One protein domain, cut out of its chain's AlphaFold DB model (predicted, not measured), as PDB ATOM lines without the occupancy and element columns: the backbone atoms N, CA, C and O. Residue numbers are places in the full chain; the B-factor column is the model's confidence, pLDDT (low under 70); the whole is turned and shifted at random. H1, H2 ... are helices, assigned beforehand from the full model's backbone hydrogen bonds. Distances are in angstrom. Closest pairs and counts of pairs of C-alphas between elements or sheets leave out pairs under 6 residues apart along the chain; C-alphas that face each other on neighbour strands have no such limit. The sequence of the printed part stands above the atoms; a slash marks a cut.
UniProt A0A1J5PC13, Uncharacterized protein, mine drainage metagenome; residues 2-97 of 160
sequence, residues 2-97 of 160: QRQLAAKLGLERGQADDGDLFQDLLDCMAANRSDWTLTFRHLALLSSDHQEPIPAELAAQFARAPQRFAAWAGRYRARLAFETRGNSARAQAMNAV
ATOM      1  N   GLN A   2      28.534 143.712  90.063       68.50
ATOM      2  CA  GLN A   2      28.689 144.188  88.668       68.50
ATOM      3  C   GLN A   2      29.914 143.636  87.910       68.50
ATOM      4  O   GLN A   2      29.790 143.223  86.762       68.50
ATOM      5  N   ARG A   3      31.088 143.544  88.552       77.06
ATOM      6  CA  ARG A   3      32.331 143.111  87.882       77.06
ATOM      7  C   ARG A   3      32.310 141.656  87.393       77.06
ATOM      8  O   ARG A   3      32.900 141.357  86.362       77.06
ATOM      9  N   GLN A   4      31.633 140.757  88.111       81.94
ATOM     10  CA  GLN A   4      31.506 139.358  87.688       81.94
ATOM     11  C   GLN A   4      30.588 139.230  86.470       81.94
ATOM     12  O   GLN A   4      30.905 138.483  85.555       81.94
ATOM     13  N   LEU A   5      29.491 139.991  86.426       85.56
ATOM     14  CA  LEU A   5      28.549 139.976  85.303       85.56
ATOM     15  C   LEU A   5      29.177 140.573  84.037       85.56
ATOM     16  O   LEU A   5      29.086 139.967  82.972       85.56
ATOM     17  N   ALA A   6      29.910 141.682  84.174       90.56
ATOM     18  CA  ALA A   6      30.692 142.268  83.086       90.56
ATOM     19  C   ALA A   6      31.711 141.268  82.511       90.56
ATOM     20  O   ALA A   6      31.802 141.102  81.295       90.56
ATOM     21  N   ALA A   7      32.407 140.516  83.374       92.69
ATOM     22  CA  ALA A   7      33.344 139.484  82.939       92.69
ATOM     23  C   ALA A   7      32.660 138.358  82.139       92.69
ATOM     24  O   ALA A   7      33.226 137.897  81.147       92.69
ATOM     25  N   LYS A   8      31.430 137.953  82.499       93.81
ATOM     26  CA  LYS A   8      30.657 136.961  81.725       93.81
ATOM     27  C   LYS A   8      30.307 137.450  80.318       93.81
ATOM     28  O   LYS A   8      30.184 136.614  79.428       93.81
ATOM     29  N   LEU A   9      30.170 138.765  80.130       95.19
ATOM     30  CA  LEU A   9      29.984 139.436  78.837       95.19
ATOM     31  C   LEU A   9      31.316 139.828  78.165       95.19
ATOM     32  O   LEU A   9      31.307 140.434  77.105       95.19
ATOM     33  N   GLY A  10      32.470 139.543  78.771       94.81
ATOM     34  CA  GLY A  10      33.769 139.931  78.218       94.81
ATOM     35  C   GLY A  10      34.047 141.439  78.213       94.81
ATOM     36  O   GLY A  10      34.951 141.867  77.497       94.81
ATOM     37  N   LEU A  11      33.309 142.224  79.005       94.31
ATOM     38  CA  LEU A  11      33.493 143.670  79.159       94.31
ATOM     39  C   LEU A  11      34.572 143.949  80.213       94.31
ATOM     40  O   LEU A  11      34.511 143.424  81.330       94.31
ATOM     41  N   GLU A  12      35.574 144.751  79.862       91.31
ATOM     42  CA  GLU A  12      36.710 145.065  80.732       91.31
ATOM     43  C   GLU A  12      36.604 146.480  81.305       91.31
ATOM     44  O   GLU A  12      36.923 146.711  82.475       91.31
ATOM     45  N   ARG A  13      36.101 147.419  80.502       88.69
ATOM     46  CA  ARG A  13      35.846 148.799  80.912       88.69
ATOM     47  C   ARG A  13      34.387 148.937  81.300       88.69
ATOM     48  O   ARG A  13      33.526 148.737  80.462       88.69
ATOM     49  N   GLY A  14      34.100 149.288  82.550       85.62
ATOM     50  CA  GLY A  14      32.720 149.533  82.969       85.62
ATOM     51  C   GLY A  14      32.136 150.772  82.290       85.62
ATOM     52  O   GLY A  14      32.788 151.817  82.250       85.62
ATOM     53  N   GLN A  15      30.909 150.659  81.795       87.56
ATOM     54  CA  GLN A  15      30.082 151.776  81.344       87.56
ATOM     55  C   GLN A  15      28.764 151.822  82.119       87.56
ATOM     56  O   GLN A  15      28.345 150.826  82.708       87.56
ATOM     57  N   ALA A  16      28.120 152.992  82.134       85.56
ATOM     58  CA  ALA A  16      26.866 153.203  82.859       85.56
ATOM     59  C   ALA A  16      25.753 152.253  82.378       85.56
ATOM     60  O   ALA A  16      25.049 151.670  83.200       85.56
ATOM     61  N   ASP A  17      25.684 152.016  81.065       87.19
ATOM     62  CA  ASP A  17      24.595 151.273  80.420       87.19
ATOM     63  C   ASP A  17      24.815 149.745  80.413       87.19
ATOM     64  O   ASP A  17      23.988 148.984  79.907       87.19
ATOM     65  N   ASP A  18      25.921 149.254  80.992       91.25
ATOM     66  CA  ASP A  18      26.232 147.815  81.032       91.25
ATOM     67  C   ASP A  18      25.180 147.016  81.819       91.25
ATOM     68  O   ASP A  18      24.951 145.836  81.540       91.25
ATOM     69  N   GLY A  19      24.538 147.654  82.804       90.75
ATOM     70  CA  GLY A  19      23.455 147.053  83.583       90.75
ATOM     71  C   GLY A  19      22.224 146.757  82.728       90.75
ATOM     72  O   GLY A  19      21.714 145.636  82.763       90.75
ATOM     73  N   ASP A  20      21.806 147.723  81.914       92.50
ATOM     74  CA  ASP A  20      20.647 147.590  81.028       92.50
ATOM     75  C   ASP A  20      20.918 146.558  79.934       92.50
ATOM     76  O   ASP A  20      20.087 145.690  79.660       92.50
ATOM     77  N   LEU A  21      22.133 146.566  79.373       94.50
ATOM     78  CA  LEU A  21      22.560 145.564  78.400       94.50
ATOM     79  C   LEU A  21      22.497 144.144  78.979       94.50
ATOM     80  O   LEU A  21      22.097 143.206  78.285       94.50
ATOM     81  N   PHE A  22      22.893 143.979  80.241       94.50
ATOM     82  CA  PHE A  22      22.813 142.697  80.927       94.50
ATOM     83  C   PHE A  22      21.360 142.286  81.191       94.50
ATOM     84  O   PHE A  22      20.993 141.150  80.900       94.50
ATOM     85  N   GLN A  23      20.523 143.197  81.691       95.00
ATOM     86  CA  GLN A  23      19.113 142.910  81.955       95.00
ATOM     87  C   GLN A  23      18.362 142.523  80.673       95.00
ATOM     88  O   GLN A  23      17.644 141.524  80.652       95.00
ATOM     89  N   ASP A  24      18.606 143.228  79.572       96.00
ATOM     90  CA  ASP A  24      17.994 142.908  78.285       96.00
ATOM     91  C   ASP A  24      18.403 141.524  77.762       96.00
ATOM     92  O   ASP A  24      17.596 140.845  77.118       96.00
ATOM     93  N   LEU A  25      19.636 141.077  78.043       97.06
ATOM     94  CA  LEU A  25      20.058 139.708  77.736       97.06
ATOM     95  C   LEU A  25      19.236 138.700  78.542       97.06
ATOM     96  O   LEU A  25      18.757 137.720  77.971       97.06
ATOM     97  N   LEU A  26      19.050 138.939  79.844       96.12
ATOM     98  CA  LEU A  26      18.250 138.062  80.700       96.12
ATOM     99  C   LEU A  26      16.813 137.951  80.202       96.12
ATOM    100  O   LEU A  26      16.270 136.849  80.130       96.12
ATOM    101  N   ASP A  27      16.220 139.064  79.784       96.50
ATOM    102  CA  ASP A  27      14.868 139.061  79.243       96.50
ATOM    103  C   ASP A  27      14.793 138.316  77.900       96.50
ATOM    104  O   ASP A  27      13.822 137.599  77.631       96.50
ATOM    105  N   CYS A  28      15.823 138.442  77.052       97.00
ATOM    106  CA  CYS A  28      15.941 137.642  75.832       97.00
ATOM    107  C   CYS A  28      16.024 136.149  76.163       97.00
ATOM    108  O   CYS A  28      15.332 135.348  75.531       97.00
ATOM    109  N   MET A  29      16.833 135.771  77.154       97.06
ATOM    110  CA  MET A  29      16.991 134.381  77.586       97.06
ATOM    111  C   MET A  29      15.686 133.818  78.149       97.06
ATOM    112  O   MET A  29      15.280 132.717  77.780       97.06
ATOM    113  N   ALA A  30      14.981 134.586  78.981       95.00
ATOM    114  CA  ALA A  30      13.696 134.197  79.550       95.00
ATOM    115  C   ALA A  30      12.637 133.961  78.460       95.00
ATOM    116  O   ALA A  30      11.973 132.923  78.456       95.00
ATOM    117  N   ALA A  31      12.532 134.872  77.484       93.44
ATOM    118  CA  ALA A  31      11.609 134.735  76.355       93.44
ATOM    119  C   ALA A  31      11.900 133.494  75.490       93.44
ATOM    120  O   ALA A  31      10.994 132.915  74.888       93.44
ATOM    121  N   ASN A  32      13.162 133.066  75.443       94.31
ATOM    122  CA  ASN A  32      13.600 131.930  74.643       94.31
ATOM    123  C   ASN A  32      13.704 130.614  75.419       94.31
ATOM    124  O   ASN A  32      13.804 129.557  74.795       94.31
ATOM    125  N   ARG A  33      13.615 130.664  76.755       93.38
ATOM    126  CA  ARG A  33      13.973 129.553  77.650       93.38
ATOM    127  C   ARG A  33      15.392 129.045  77.367       93.38
ATOM    128  O   ARG A  33      15.622 127.839  77.310       93.38
ATOM    129  N   SER A  34      16.312 129.979  77.132       93.62
ATOM    130  CA  SER A  34      17.711 129.693  76.810       93.62
ATOM    131  C   SER A  34      18.433 129.052  77.992       93.62
ATOM    132  O   SER A  34      18.158 129.370  79.151       93.62
ATOM    133  N   ASP A  35      19.410 128.195  77.705       93.94
ATOM    134  CA  ASP A  35      20.269 127.622  78.735       93.94
ATOM    135  C   ASP A  35      21.265 128.673  79.238       93.94
ATOM    136  O   ASP A  35      21.997 129.275  78.451       93.94
ATOM    137  N   TRP A  36      21.315 128.891  80.554       92.69
ATOM    138  CA  TRP A  36      22.186 129.902  81.159       92.69
ATOM    139  C   TRP A  36      23.662 129.672  80.832       92.69
ATOM    140  O   TRP A  36      24.343 130.566  80.330       92.69
ATOM    141  N   THR A  37      24.153 128.465  81.107       92.56
ATOM    142  CA  THR A  37      25.566 128.113  80.949       92.56
ATOM    143  C   THR A  37      25.988 128.215  79.487       92.56
ATOM    144  O   THR A  37      26.952 128.916  79.175       92.56
ATOM    145  N   LEU A  38      25.228 127.595  78.579       92.44
ATOM    146  CA  LEU A  38      25.548 127.590  77.155       92.44
ATOM    147  C   LEU A  38      25.374 128.957  76.501       92.44
ATOM    148  O   LEU A  38      26.171 129.295  75.635       92.44
ATOM    149  N   THR A  39      24.414 129.778  76.935       95.75
ATOM    150  CA  THR A  39      24.278 131.146  76.409       95.75
ATOM    151  C   THR A  39      25.563 131.934  76.628       95.75
ATOM    152  O   THR A  39      26.143 132.444  75.673       95.75
ATOM    153  N   PHE A  40      26.064 131.991  77.865       95.69
ATOM    154  CA  PHE A  40      27.297 132.725  78.163       95.69
ATOM    155  C   PHE A  40      28.542 132.071  77.555       95.69
ATOM    156  O   PHE A  40      29.480 132.778  77.179       95.69
ATOM    157  N   ARG A  41      28.562 130.738  77.432       94.00
ATOM    158  CA  ARG A  41      29.660 130.023  76.775       94.00
ATOM    159  C   ARG A  41      29.713 130.322  75.277       94.00
ATOM    160  O   ARG A  41      30.772 130.675  74.771       94.00
ATOM    161  N   HIS A  42      28.586 130.240  74.574       95.12
ATOM    162  CA  HIS A  42      28.511 130.506  73.136       95.12
ATOM    163  C   HIS A  42      28.601 132.000  72.811       95.12
ATOM    164  O   HIS A  42      29.061 132.359  71.731       95.12
ATOM    165  N   LEU A  43      28.254 132.891  73.748       96.81
ATOM    166  CA  LEU A  43      28.443 134.333  73.571       96.81
ATOM    167  C   LEU A  43      29.916 134.706  73.337       96.81
ATOM    168  O   LEU A  43      30.195 135.681  72.643       96.81
ATOM    169  N   ALA A  44      30.862 133.909  73.850       95.62
ATOM    170  CA  ALA A  44      32.291 134.092  73.596       95.62
ATOM    171  C   ALA A  44      32.664 133.973  72.105       95.62
ATOM    172  O   ALA A  44      33.662 134.553  71.685       95.62
ATOM    173  N   LEU A  45      31.856 133.262  71.308       95.00
ATOM    174  CA  LEU A  45      32.048 133.079  69.865       95.00
ATOM    175  C   LEU A  45      31.530 134.265  69.041       95.00
ATOM    176  O   LEU A  45      31.880 134.402  67.872       95.00
ATOM    177  N   LEU A  46      30.672 135.114  69.614       96.56
ATOM    178  CA  LEU A  46      30.052 136.212  68.881       96.56
ATOM    179  C   LEU A  46      31.100 137.277  68.548       96.56
ATOM    180  O   LEU A  46      31.624 137.904  69.464       96.56
ATOM    181  N   SER A  47      31.376 137.509  67.263       95.31
ATOM    182  CA  SER A  47      32.277 138.577  66.803       95.31
ATOM    183  C   SER A  47      31.725 139.972  67.118       95.31
ATOM    184  O   SER A  47      30.508 140.177  67.119       95.31
ATOM    185  N   SER A  48      32.623 140.932  67.369       94.00
ATOM    186  CA  SER A  48      32.292 142.362  67.440       94.00
ATOM    187  C   SER A  48      31.954 142.969  66.076       94.00
ATOM    188  O   SER A  48      31.376 144.049  66.033       94.00
ATOM    189  N   ASP A  49      32.304 142.305  64.970       93.69
ATOM    190  CA  ASP A  49      31.945 142.757  63.627       93.69
ATOM    191  C   ASP A  49      30.449 142.527  63.369       93.69
ATOM    192  O   ASP A  49      29.925 141.424  63.535       93.69
ATOM    193  N   HIS A  50      29.752 143.583  62.953       91.56
ATOM    194  CA  HIS A  50      28.339 143.529  62.602       91.56
ATOM    195  C   HIS A  50      28.056 142.743  61.317       91.56
ATOM    196  O   HIS A  50      26.936 142.257  61.168       91.56
ATOM    197  N   GLN A  51      29.036 142.612  60.420       92.25
ATOM    198  CA  GLN A  51      28.904 141.870  59.165       92.25
ATOM    199  C   GLN A  51      28.984 140.357  59.373       92.25
ATOM    200  O   GLN A  51      28.424 139.593  58.587       92.25
ATOM    201  N   GLU A  52      29.640 139.912  60.445       94.75
ATOM    202  CA  GLU A  52      29.702 138.495  60.776       94.75
ATOM    203  C   GLU A  52      28.347 137.988  61.298       94.75
ATOM    204  O   GLU A  52      27.665 138.677  62.073       94.75
ATOM    205  N   PRO A  53      27.931 136.765  60.927       96.00
ATOM    206  CA  PRO A  53      26.693 136.185  61.423       96.00
ATOM    207  C   PRO A  53      26.772 135.880  62.926       96.00
ATOM    208  O   PRO A  53      27.843 135.803  63.529       96.00
ATOM    209  N   ILE A  54      25.607 135.693  63.546       96.75
ATOM    210  CA  ILE A  54      25.526 135.126  64.895       96.75
ATOM    211  C   ILE A  54      25.905 133.634  64.796       96.75
ATOM    212  O   ILE A  54      25.311 132.941  63.966       96.75
ATOM    213  N   PRO A  55      26.843 133.121  65.619       95.69
ATOM    214  CA  PRO A  55      27.214 131.703  65.625       95.69
ATOM    215  C   PRO A  55      26.000 130.790  65.818       95.69
ATOM    216  O   PRO A  55      25.106 131.109  66.607       95.69
ATOM    217  N   ALA A  56      25.962 129.652  65.123       93.81
ATOM    218  CA  ALA A  56      24.797 128.766  65.101       93.81
ATOM    219  C   ALA A  56      24.434 128.239  66.500       93.81
ATOM    220  O   ALA A  56      23.262 128.195  66.871       93.81
ATOM    221  N   GLU A  57      25.441 127.915  67.308       91.25
ATOM    222  CA  GLU A  57      25.308 127.413  68.675       91.25
ATOM    223  C   GLU A  57      24.695 128.460  69.612       91.25
ATOM    224  O   GLU A  57      23.945 128.126  70.535       91.25
ATOM    225  N   LEU A  58      24.991 129.741  69.367       95.44
ATOM    226  CA  LEU A  58      24.388 130.859  70.083       95.44
ATOM    227  C   LEU A  58      22.975 131.135  69.564       95.44
ATOM    228  O   LEU A  58      22.053 131.275  70.358       95.44
ATOM    229  N   ALA A  59      22.778 131.155  68.244       95.44
ATOM    230  CA  ALA A  59      21.475 131.374  67.621       95.44
ATOM    231  C   ALA A  59      20.438 130.320  68.052       95.44
ATOM    232  O   ALA A  59      19.283 130.663  68.303       95.44
ATOM    233  N   ALA A  60      20.859 129.062  68.225       94.56
ATOM    234  CA  ALA A  60      20.013 127.978  68.719       94.56
ATOM    235  C   ALA A  60      19.410 128.271  70.107       94.56
ATOM    236  O   ALA A  60      18.282 127.862  70.383       94.56
ATOM    237  N   GLN A  61      20.110 129.031  70.959       95.00
ATOM    238  CA  GLN A  61      19.590 129.444  72.267       95.00
ATOM    239  C   GLN A  61      18.430 130.439  72.156       95.00
ATOM    240  O   GLN A  61      17.667 130.573  73.109       95.00
ATOM    241  N   PHE A  62      18.273 131.120  71.017       96.62
ATOM    242  CA  PHE A  62      17.301 132.197  70.819       96.62
ATOM    243  C   PHE A  62      16.305 131.921  69.682       96.62
ATOM    244  O   PHE A  62      15.763 132.844  69.075       96.62
ATOM    245  N   ALA A  63      16.030 130.645  69.399       94.38
ATOM    246  CA  ALA A  63      15.171 130.235  68.289       94.38
ATOM    247  C   ALA A  63      13.689 130.651  68.430       94.38
ATOM    248  O   ALA A  63      12.989 130.734  67.423       94.38
ATOM    249  N   ARG A  64      13.188 130.925  69.647       95.25
ATOM    250  CA  ARG A  64      11.775 131.306  69.870       95.25
ATOM    251  C   ARG A  64      11.497 132.774  69.542       95.25
ATOM    252  O   ARG A  64      10.407 133.105  69.092       95.25
ATOM    253  N   ALA A  65      12.467 133.649  69.787       94.69
ATOM    254  CA  ALA A  65      12.393 135.086  69.541       94.69
ATOM    255  C   ALA A  65      13.729 135.609  68.969       94.69
ATOM    256  O   ALA A  65      14.390 136.443  69.600       94.69
ATOM    257  N   PRO A  66      14.132 135.148  67.768       95.00
ATOM    258  CA  PRO A  66      15.455 135.427  67.205       95.00
ATOM    259  C   PRO A  66      15.663 136.910  66.887       95.00
ATOM    260  O   PRO A  66      16.761 137.430  67.052       95.00
ATOM    261  N   GLN A  67      14.602 137.625  66.498       96.00
ATOM    262  CA  GLN A  67      14.677 139.059  66.196       96.00
ATOM    263  C   GLN A  67      15.022 139.899  67.435       96.00
ATOM    264  O   GLN A  67      15.811 140.839  67.344       96.00
ATOM    265  N   ARG A  68      14.485 139.532  68.608       95.69
ATOM    266  CA  ARG A  68      14.779 140.219  69.876       95.69
ATOM    267  C   ARG A  68      16.253 140.060  70.242       95.69
ATOM    268  O   ARG A  68      16.911 141.038  70.592       95.69
ATOM    269  N   PHE A  69      16.777 138.843  70.094       97.44
ATOM    270  CA  PHE A  69      18.192 138.581  70.329       97.44
ATOM    271  C   PHE A  69      19.091 139.273  69.300       97.44
ATOM    272  O   PHE A  69      20.104 139.841  69.685       97.44
ATOM    273  N   ALA A  70      18.719 139.299  68.018       96.75
ATOM    274  CA  ALA A  70      19.493 139.993  66.990       96.75
ATOM    275  C   ALA A  70      19.629 141.501  67.283       96.75
ATOM    276  O   ALA A  70      20.722 142.059  67.161       96.75
ATOM    277  N   ALA A  71      18.553 142.147  67.743       97.06
ATOM    278  CA  ALA A  71      18.591 143.544  68.173       97.06
ATOM    279  C   ALA A  71      19.510 143.751  69.391       97.06
ATOM    280  O   ALA A  71      20.302 144.695  69.430       97.06
ATOM    281  N   TRP A  72      19.451 142.847  70.374       97.69
ATOM    282  CA  TRP A  72      20.370 142.861  71.512       97.69
ATOM    283  C   TRP A  72      21.832 142.656  71.082       97.69
ATOM    284  O   TRP A  72      22.697 143.431  71.484       97.69
ATOM    285  N   ALA A  73      22.105 141.686  70.206       97.56
ATOM    286  CA  ALA A  73      23.443 141.380  69.705       97.56
ATOM    287  C   ALA A  73      24.055 142.574  68.959       97.56
ATOM    288  O   ALA A  73      25.243 142.846  69.114       97.56
ATOM    289  N   GLY A  74      23.245 143.333  68.213       96.94
ATOM    290  CA  GLY A  74      23.675 144.591  67.602       96.94
ATOM    291  C   GLY A  74      24.145 145.617  68.640       96.94
ATOM    292  O   GLY A  74      25.239 146.160  68.515       96.94
ATOM    293  N   ARG A  75      23.372 145.843  69.708       96.62
ATOM    294  CA  ARG A  75      23.778 146.759  70.790       96.62
ATOM    295  C   ARG A  75      25.020 146.269  71.527       96.62
ATOM    296  O   ARG A  75      25.915 147.060  71.804       96.62
ATOM    297  N   TYR A  76      25.108 144.969  71.789       97.12
ATOM    298  CA  TYR A  76      26.284 144.366  72.408       97.12
ATOM    299  C   TYR A  76      27.542 144.530  71.537       97.12
ATOM    300  O   TYR A  76      28.578 144.944  72.047       97.12
ATOM    301  N   ARG A  77      27.458 144.315  70.218       96.62
ATOM    302  CA  ARG A  77      28.569 144.570  69.279       96.62
ATOM    303  C   ARG A  77      29.012 146.032  69.278       96.62
ATOM    304  O   ARG A  77      30.205 146.299  69.395       96.62
ATOM    305  N   ALA A  78      28.064 146.968  69.248       95.12
ATOM    306  CA  ALA A  78      28.373 148.392  69.358       95.12
ATOM    307  C   ALA A  78      29.066 148.717  70.693       95.12
ATOM    308  O   ALA A  78      30.036 149.471  70.730       95.12
ATOM    309  N   ARG A  79      28.631 148.087  71.789       94.75
ATOM    310  CA  ARG A  79      29.258 148.234  73.105       94.75
ATOM    311  C   ARG A  79      30.683 147.671  73.154       94.75
ATOM    312  O   ARG A  79      31.545 148.249  73.820       94.75
ATOM    313  N   LEU A  80      30.953 146.581  72.437       94.50
ATOM    314  CA  LEU A  80      32.290 145.993  72.333       94.50
ATOM    315  C   LEU A  80      33.297 146.918  71.632       94.50
ATOM    316  O   LEU A  80      34.488 146.794  71.897       94.50
ATOM    317  N   ALA A  81      32.852 147.875  70.812       91.44
ATOM    318  CA  ALA A  81      33.740 148.838  70.152       91.44
ATOM    319  C   ALA A  81      34.496 149.759  71.134       91.44
ATOM    320  O   ALA A  81      35.505 150.357  70.767       91.44
ATOM    321  N   PHE A  82      34.034 149.869  72.384       92.31
ATOM    322  CA  PHE A  82      34.701 150.646  73.434       92.31
ATOM    323  C   PHE A  82      35.736 149.840  74.237       92.31
ATOM    324  O   PHE A  82      36.457 150.403  75.070       92.31
ATOM    325  N   GLU A  83      35.807 148.528  74.007       93.25
ATOM    326  CA  GLU A  83      36.786 147.635  74.619       93.25
ATOM    327  C   GLU A  83      38.084 147.602  73.806       93.25
ATOM    328  O   GLU A  83      38.107 147.843  72.603       93.25
ATOM    329  N   THR A  84      39.192 147.268  74.465       92.12
ATOM    330  CA  THR A  84      40.499 147.115  73.801       92.12
ATOM    331  C   THR A  84      40.793 145.682  73.371       92.12
ATOM    332  O   THR A  84      41.718 145.446  72.596       92.12
ATOM    333  N   ARG A  85      40.042 144.703  73.889       92.00
ATOM    334  CA  ARG A  85      40.240 143.290  73.554       92.00
ATOM    335  C   ARG A  85      39.660 142.987  72.178       92.00
ATOM    336  O   ARG A  85      38.467 143.161  71.950       92.00
ATOM    337  N   GLY A  86      40.487 142.423  71.301       93.69
ATOM    338  CA  GLY A  86      39.999 141.766  70.090       93.69
ATOM    339  C   GLY A  86      39.195 140.497  70.408       93.69
ATOM    340  O   GLY A  86      39.270 139.957  71.516       93.69
ATOM    341  N   ASN A  87      38.467 139.985  69.411       93.69
ATOM    342  CA  ASN A  87      37.574 138.825  69.550       93.69
ATOM    343  C   ASN A  87      38.238 137.612  70.229       93.69
ATOM    344  O   ASN A  87      37.668 137.052  71.158       93.69
ATOM    345  N   SER A  88      39.458 137.245  69.818       94.38
ATOM    346  CA  SER A  88      40.175 136.083  70.371       94.38
ATOM    347  C   SER A  88      40.498 136.241  71.864       94.38
ATOM    348  O   SER A  88      40.162 135.378  72.676       94.38
ATOM    349  N   ALA A  89      41.070 137.385  72.259       95.69
ATOM    350  CA  ALA A  89      41.391 137.667  73.659       95.69
ATOM    351  C   ALA A  89      40.126 137.773  74.529       95.69
ATOM    352  O   ALA A  89      40.106 137.292  75.663       95.69
ATOM    353  N   ARG A  90      39.043 138.357  73.991       96.25
ATOM    354  CA  ARG A  90      37.738 138.393  74.665       96.25
ATOM    355  C   ARG A  90      37.203 136.980  74.889       96.25
ATOM    356  O   ARG A  90      36.816 136.662  76.011       96.25
ATOM    357  N   ALA A  91      37.224 136.131  73.862       94.69
ATOM    358  CA  ALA A  91      36.739 134.759  73.950       94.69
ATOM    359  C   ALA A  91      37.502 133.951  75.011       94.69
ATOM    360  O   ALA A  91      36.884 133.270  75.827       94.69
ATOM    361  N   GLN A  92      38.833 134.077  75.064       94.19
ATOM    362  CA  GLN A  92      39.659 133.441  76.097       94.19
ATOM    363  C   GLN A  92      39.275 133.909  77.508       94.19
ATOM    364  O   GLN A  92      39.068 133.082  78.396       94.19
ATOM    365  N   ALA A  93      39.121 135.222  77.707       94.56
ATOM    366  CA  ALA A  93      38.739 135.780  79.001       94.56
ATOM    367  C   ALA A  93      37.333 135.339  79.439       94.56
ATOM    368  O   ALA A  93      37.131 134.990  80.600       94.56
ATOM    369  N   MET A  94      36.372 135.306  78.512       95.50
ATOM    370  CA  MET A  94      35.019 134.816  78.774       95.50
ATOM    371  C   MET A  94      35.023 133.324  79.110       95.50
ATOM    372  O   MET A  94      34.398 132.913  80.081       95.50
ATOM    373  N   ASN A  95      35.770 132.507  78.364       93.75
ATOM    374  CA  ASN A  95      35.846 131.062  78.587       93.75
ATOM    375  C   ASN A  95      36.495 130.687  79.927       93.75
ATOM    376  O   ASN A  95      36.200 129.618  80.453       93.75
ATOM    377  N   ALA A  96      37.328 131.562  80.496       93.12
ATOM    378  CA  ALA A  96      37.910 131.379  81.824       93.12
ATOM    379  C   ALA A  96      36.915 131.621  82.977       93.12
ATOM    380  O   ALA A  96      37.165 131.177  84.094       93.12
ATOM    381  N   VAL A  97      35.801 132.323  82.727       94.06
ATOM    382  CA  VAL A  97      34.781 132.652  83.748       94.06
ATOM    383  C   VAL A  97      33.406 132.044  83.459       94.06
ATOM    384  O   VAL A  97      32.562 131.951  84.351       94.06
TER     385      VAL A  97
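What this domain is: This is residues 2 to 97 of the 160 residues of an uncharacterized protein of mine drainage metagenome (UniProt A0A1J5PC13). Two long helices, H2 and H5, run side by side in opposite directions, and four short helices are gathered to one side of this pair. The hairpin H3 and H4 lies toward the end of H2 and the start of H5, H1 and H6 lie toward the other ends of the pair, and a loop of residues 44 to 55 swings out between H3 and H4. You have 96 residues here with six named helices, H1 to H6 in order along the chain, and no named strand; the class is all helix, with 61 residues in the helices. The whole is compact, with a radius of gyration of the C-alphas of 12.1 A, and rounded, spanning 33 by 25 by 23 A.

How they stand to each other: Start at the first printed residue with H1, residues 2 to 8, and go on to H2, residues 18 to 32. H1 and H2 only just touch, with 3 pairs of C-alphas within 8 A; look at the closest C-alphas, those of Ala 6 and Asp 18, 7.4 A apart. H2 touches H1 with residues 18 to 22 alone, at a steep tilt of 53 degrees, the same way. Next comes H3, residues 36 to 43, which is close to H2 but not clearly touching it: the closest C-alphas, those of Met 29 and Trp 36, are 7.7 A apart. H4, residues 56 to 62, forms a helical hairpin with H3; they touch, closest at the C-alphas of His 42 and Leu 58, 5.1 A apart, and run opposite ways at a tilt of 45 degrees. H4 also touches H2, about perpendicular at 83 degrees, with residues 28 to 32 of H2 alone; the C-alphas of Asn 32 and Phe 62 are the closest, 5.3 A apart. Now find H5, residues 66 to 80, which touches H2 at a shallow tilt of 21 degrees, opposite ways, closest at the C-alphas of Cys 28 and Phe 69, 6.0 A apart. H6, residues 87 to 95, only just touches H1, with 3 pairs of C-alphas within 8 A, the closest being those of Lys 8 and Met 94, 5.7 A apart. H2 is the hub, touching three other helices. Helix packing is mostly crossed, meaning tilted rather than side by side: 1 of 5 touching pairs is at a shallow tilt. H5 and H6 are apart, and so are H3 and H5. In H1, H2, H3, H5 and H6 every O i to N i+4 pair is within hydrogen-bond range; in H4 1 of 3 is, beside 3 of 4 O i to N i+3 pairs.

Where its parts are: Find C-alpha 2 at (28.689, 144.188, 88.668), where H1 begins; it has 7 residues and is 10.2 A long from first to last C-alpha. H2 begins at C-alpha 18, (26.232, 147.815, 81.032), and runs 21.3 A to C-alpha 32. H3 measures 10.8 A, H4 10.0 A and H5 20.5 A. H6 runs 12.0 A to C-alpha 95 at (35.846, 131.062, 78.587).

The domain as a whole: The two C-alphas farthest apart, those of Arg 64 and Thr 84, are 33.0 A from each other. The printed part, residues 2 to 97, has no cut. The link from H3 to H4, 12 residues, is long; H2 to H3 and H4 to H5 are tight, and H1 to H2 and H5 to H6 are short. The mean pLDDT of the printed part is 93.5, and residue 2 is the one printed residue under 70.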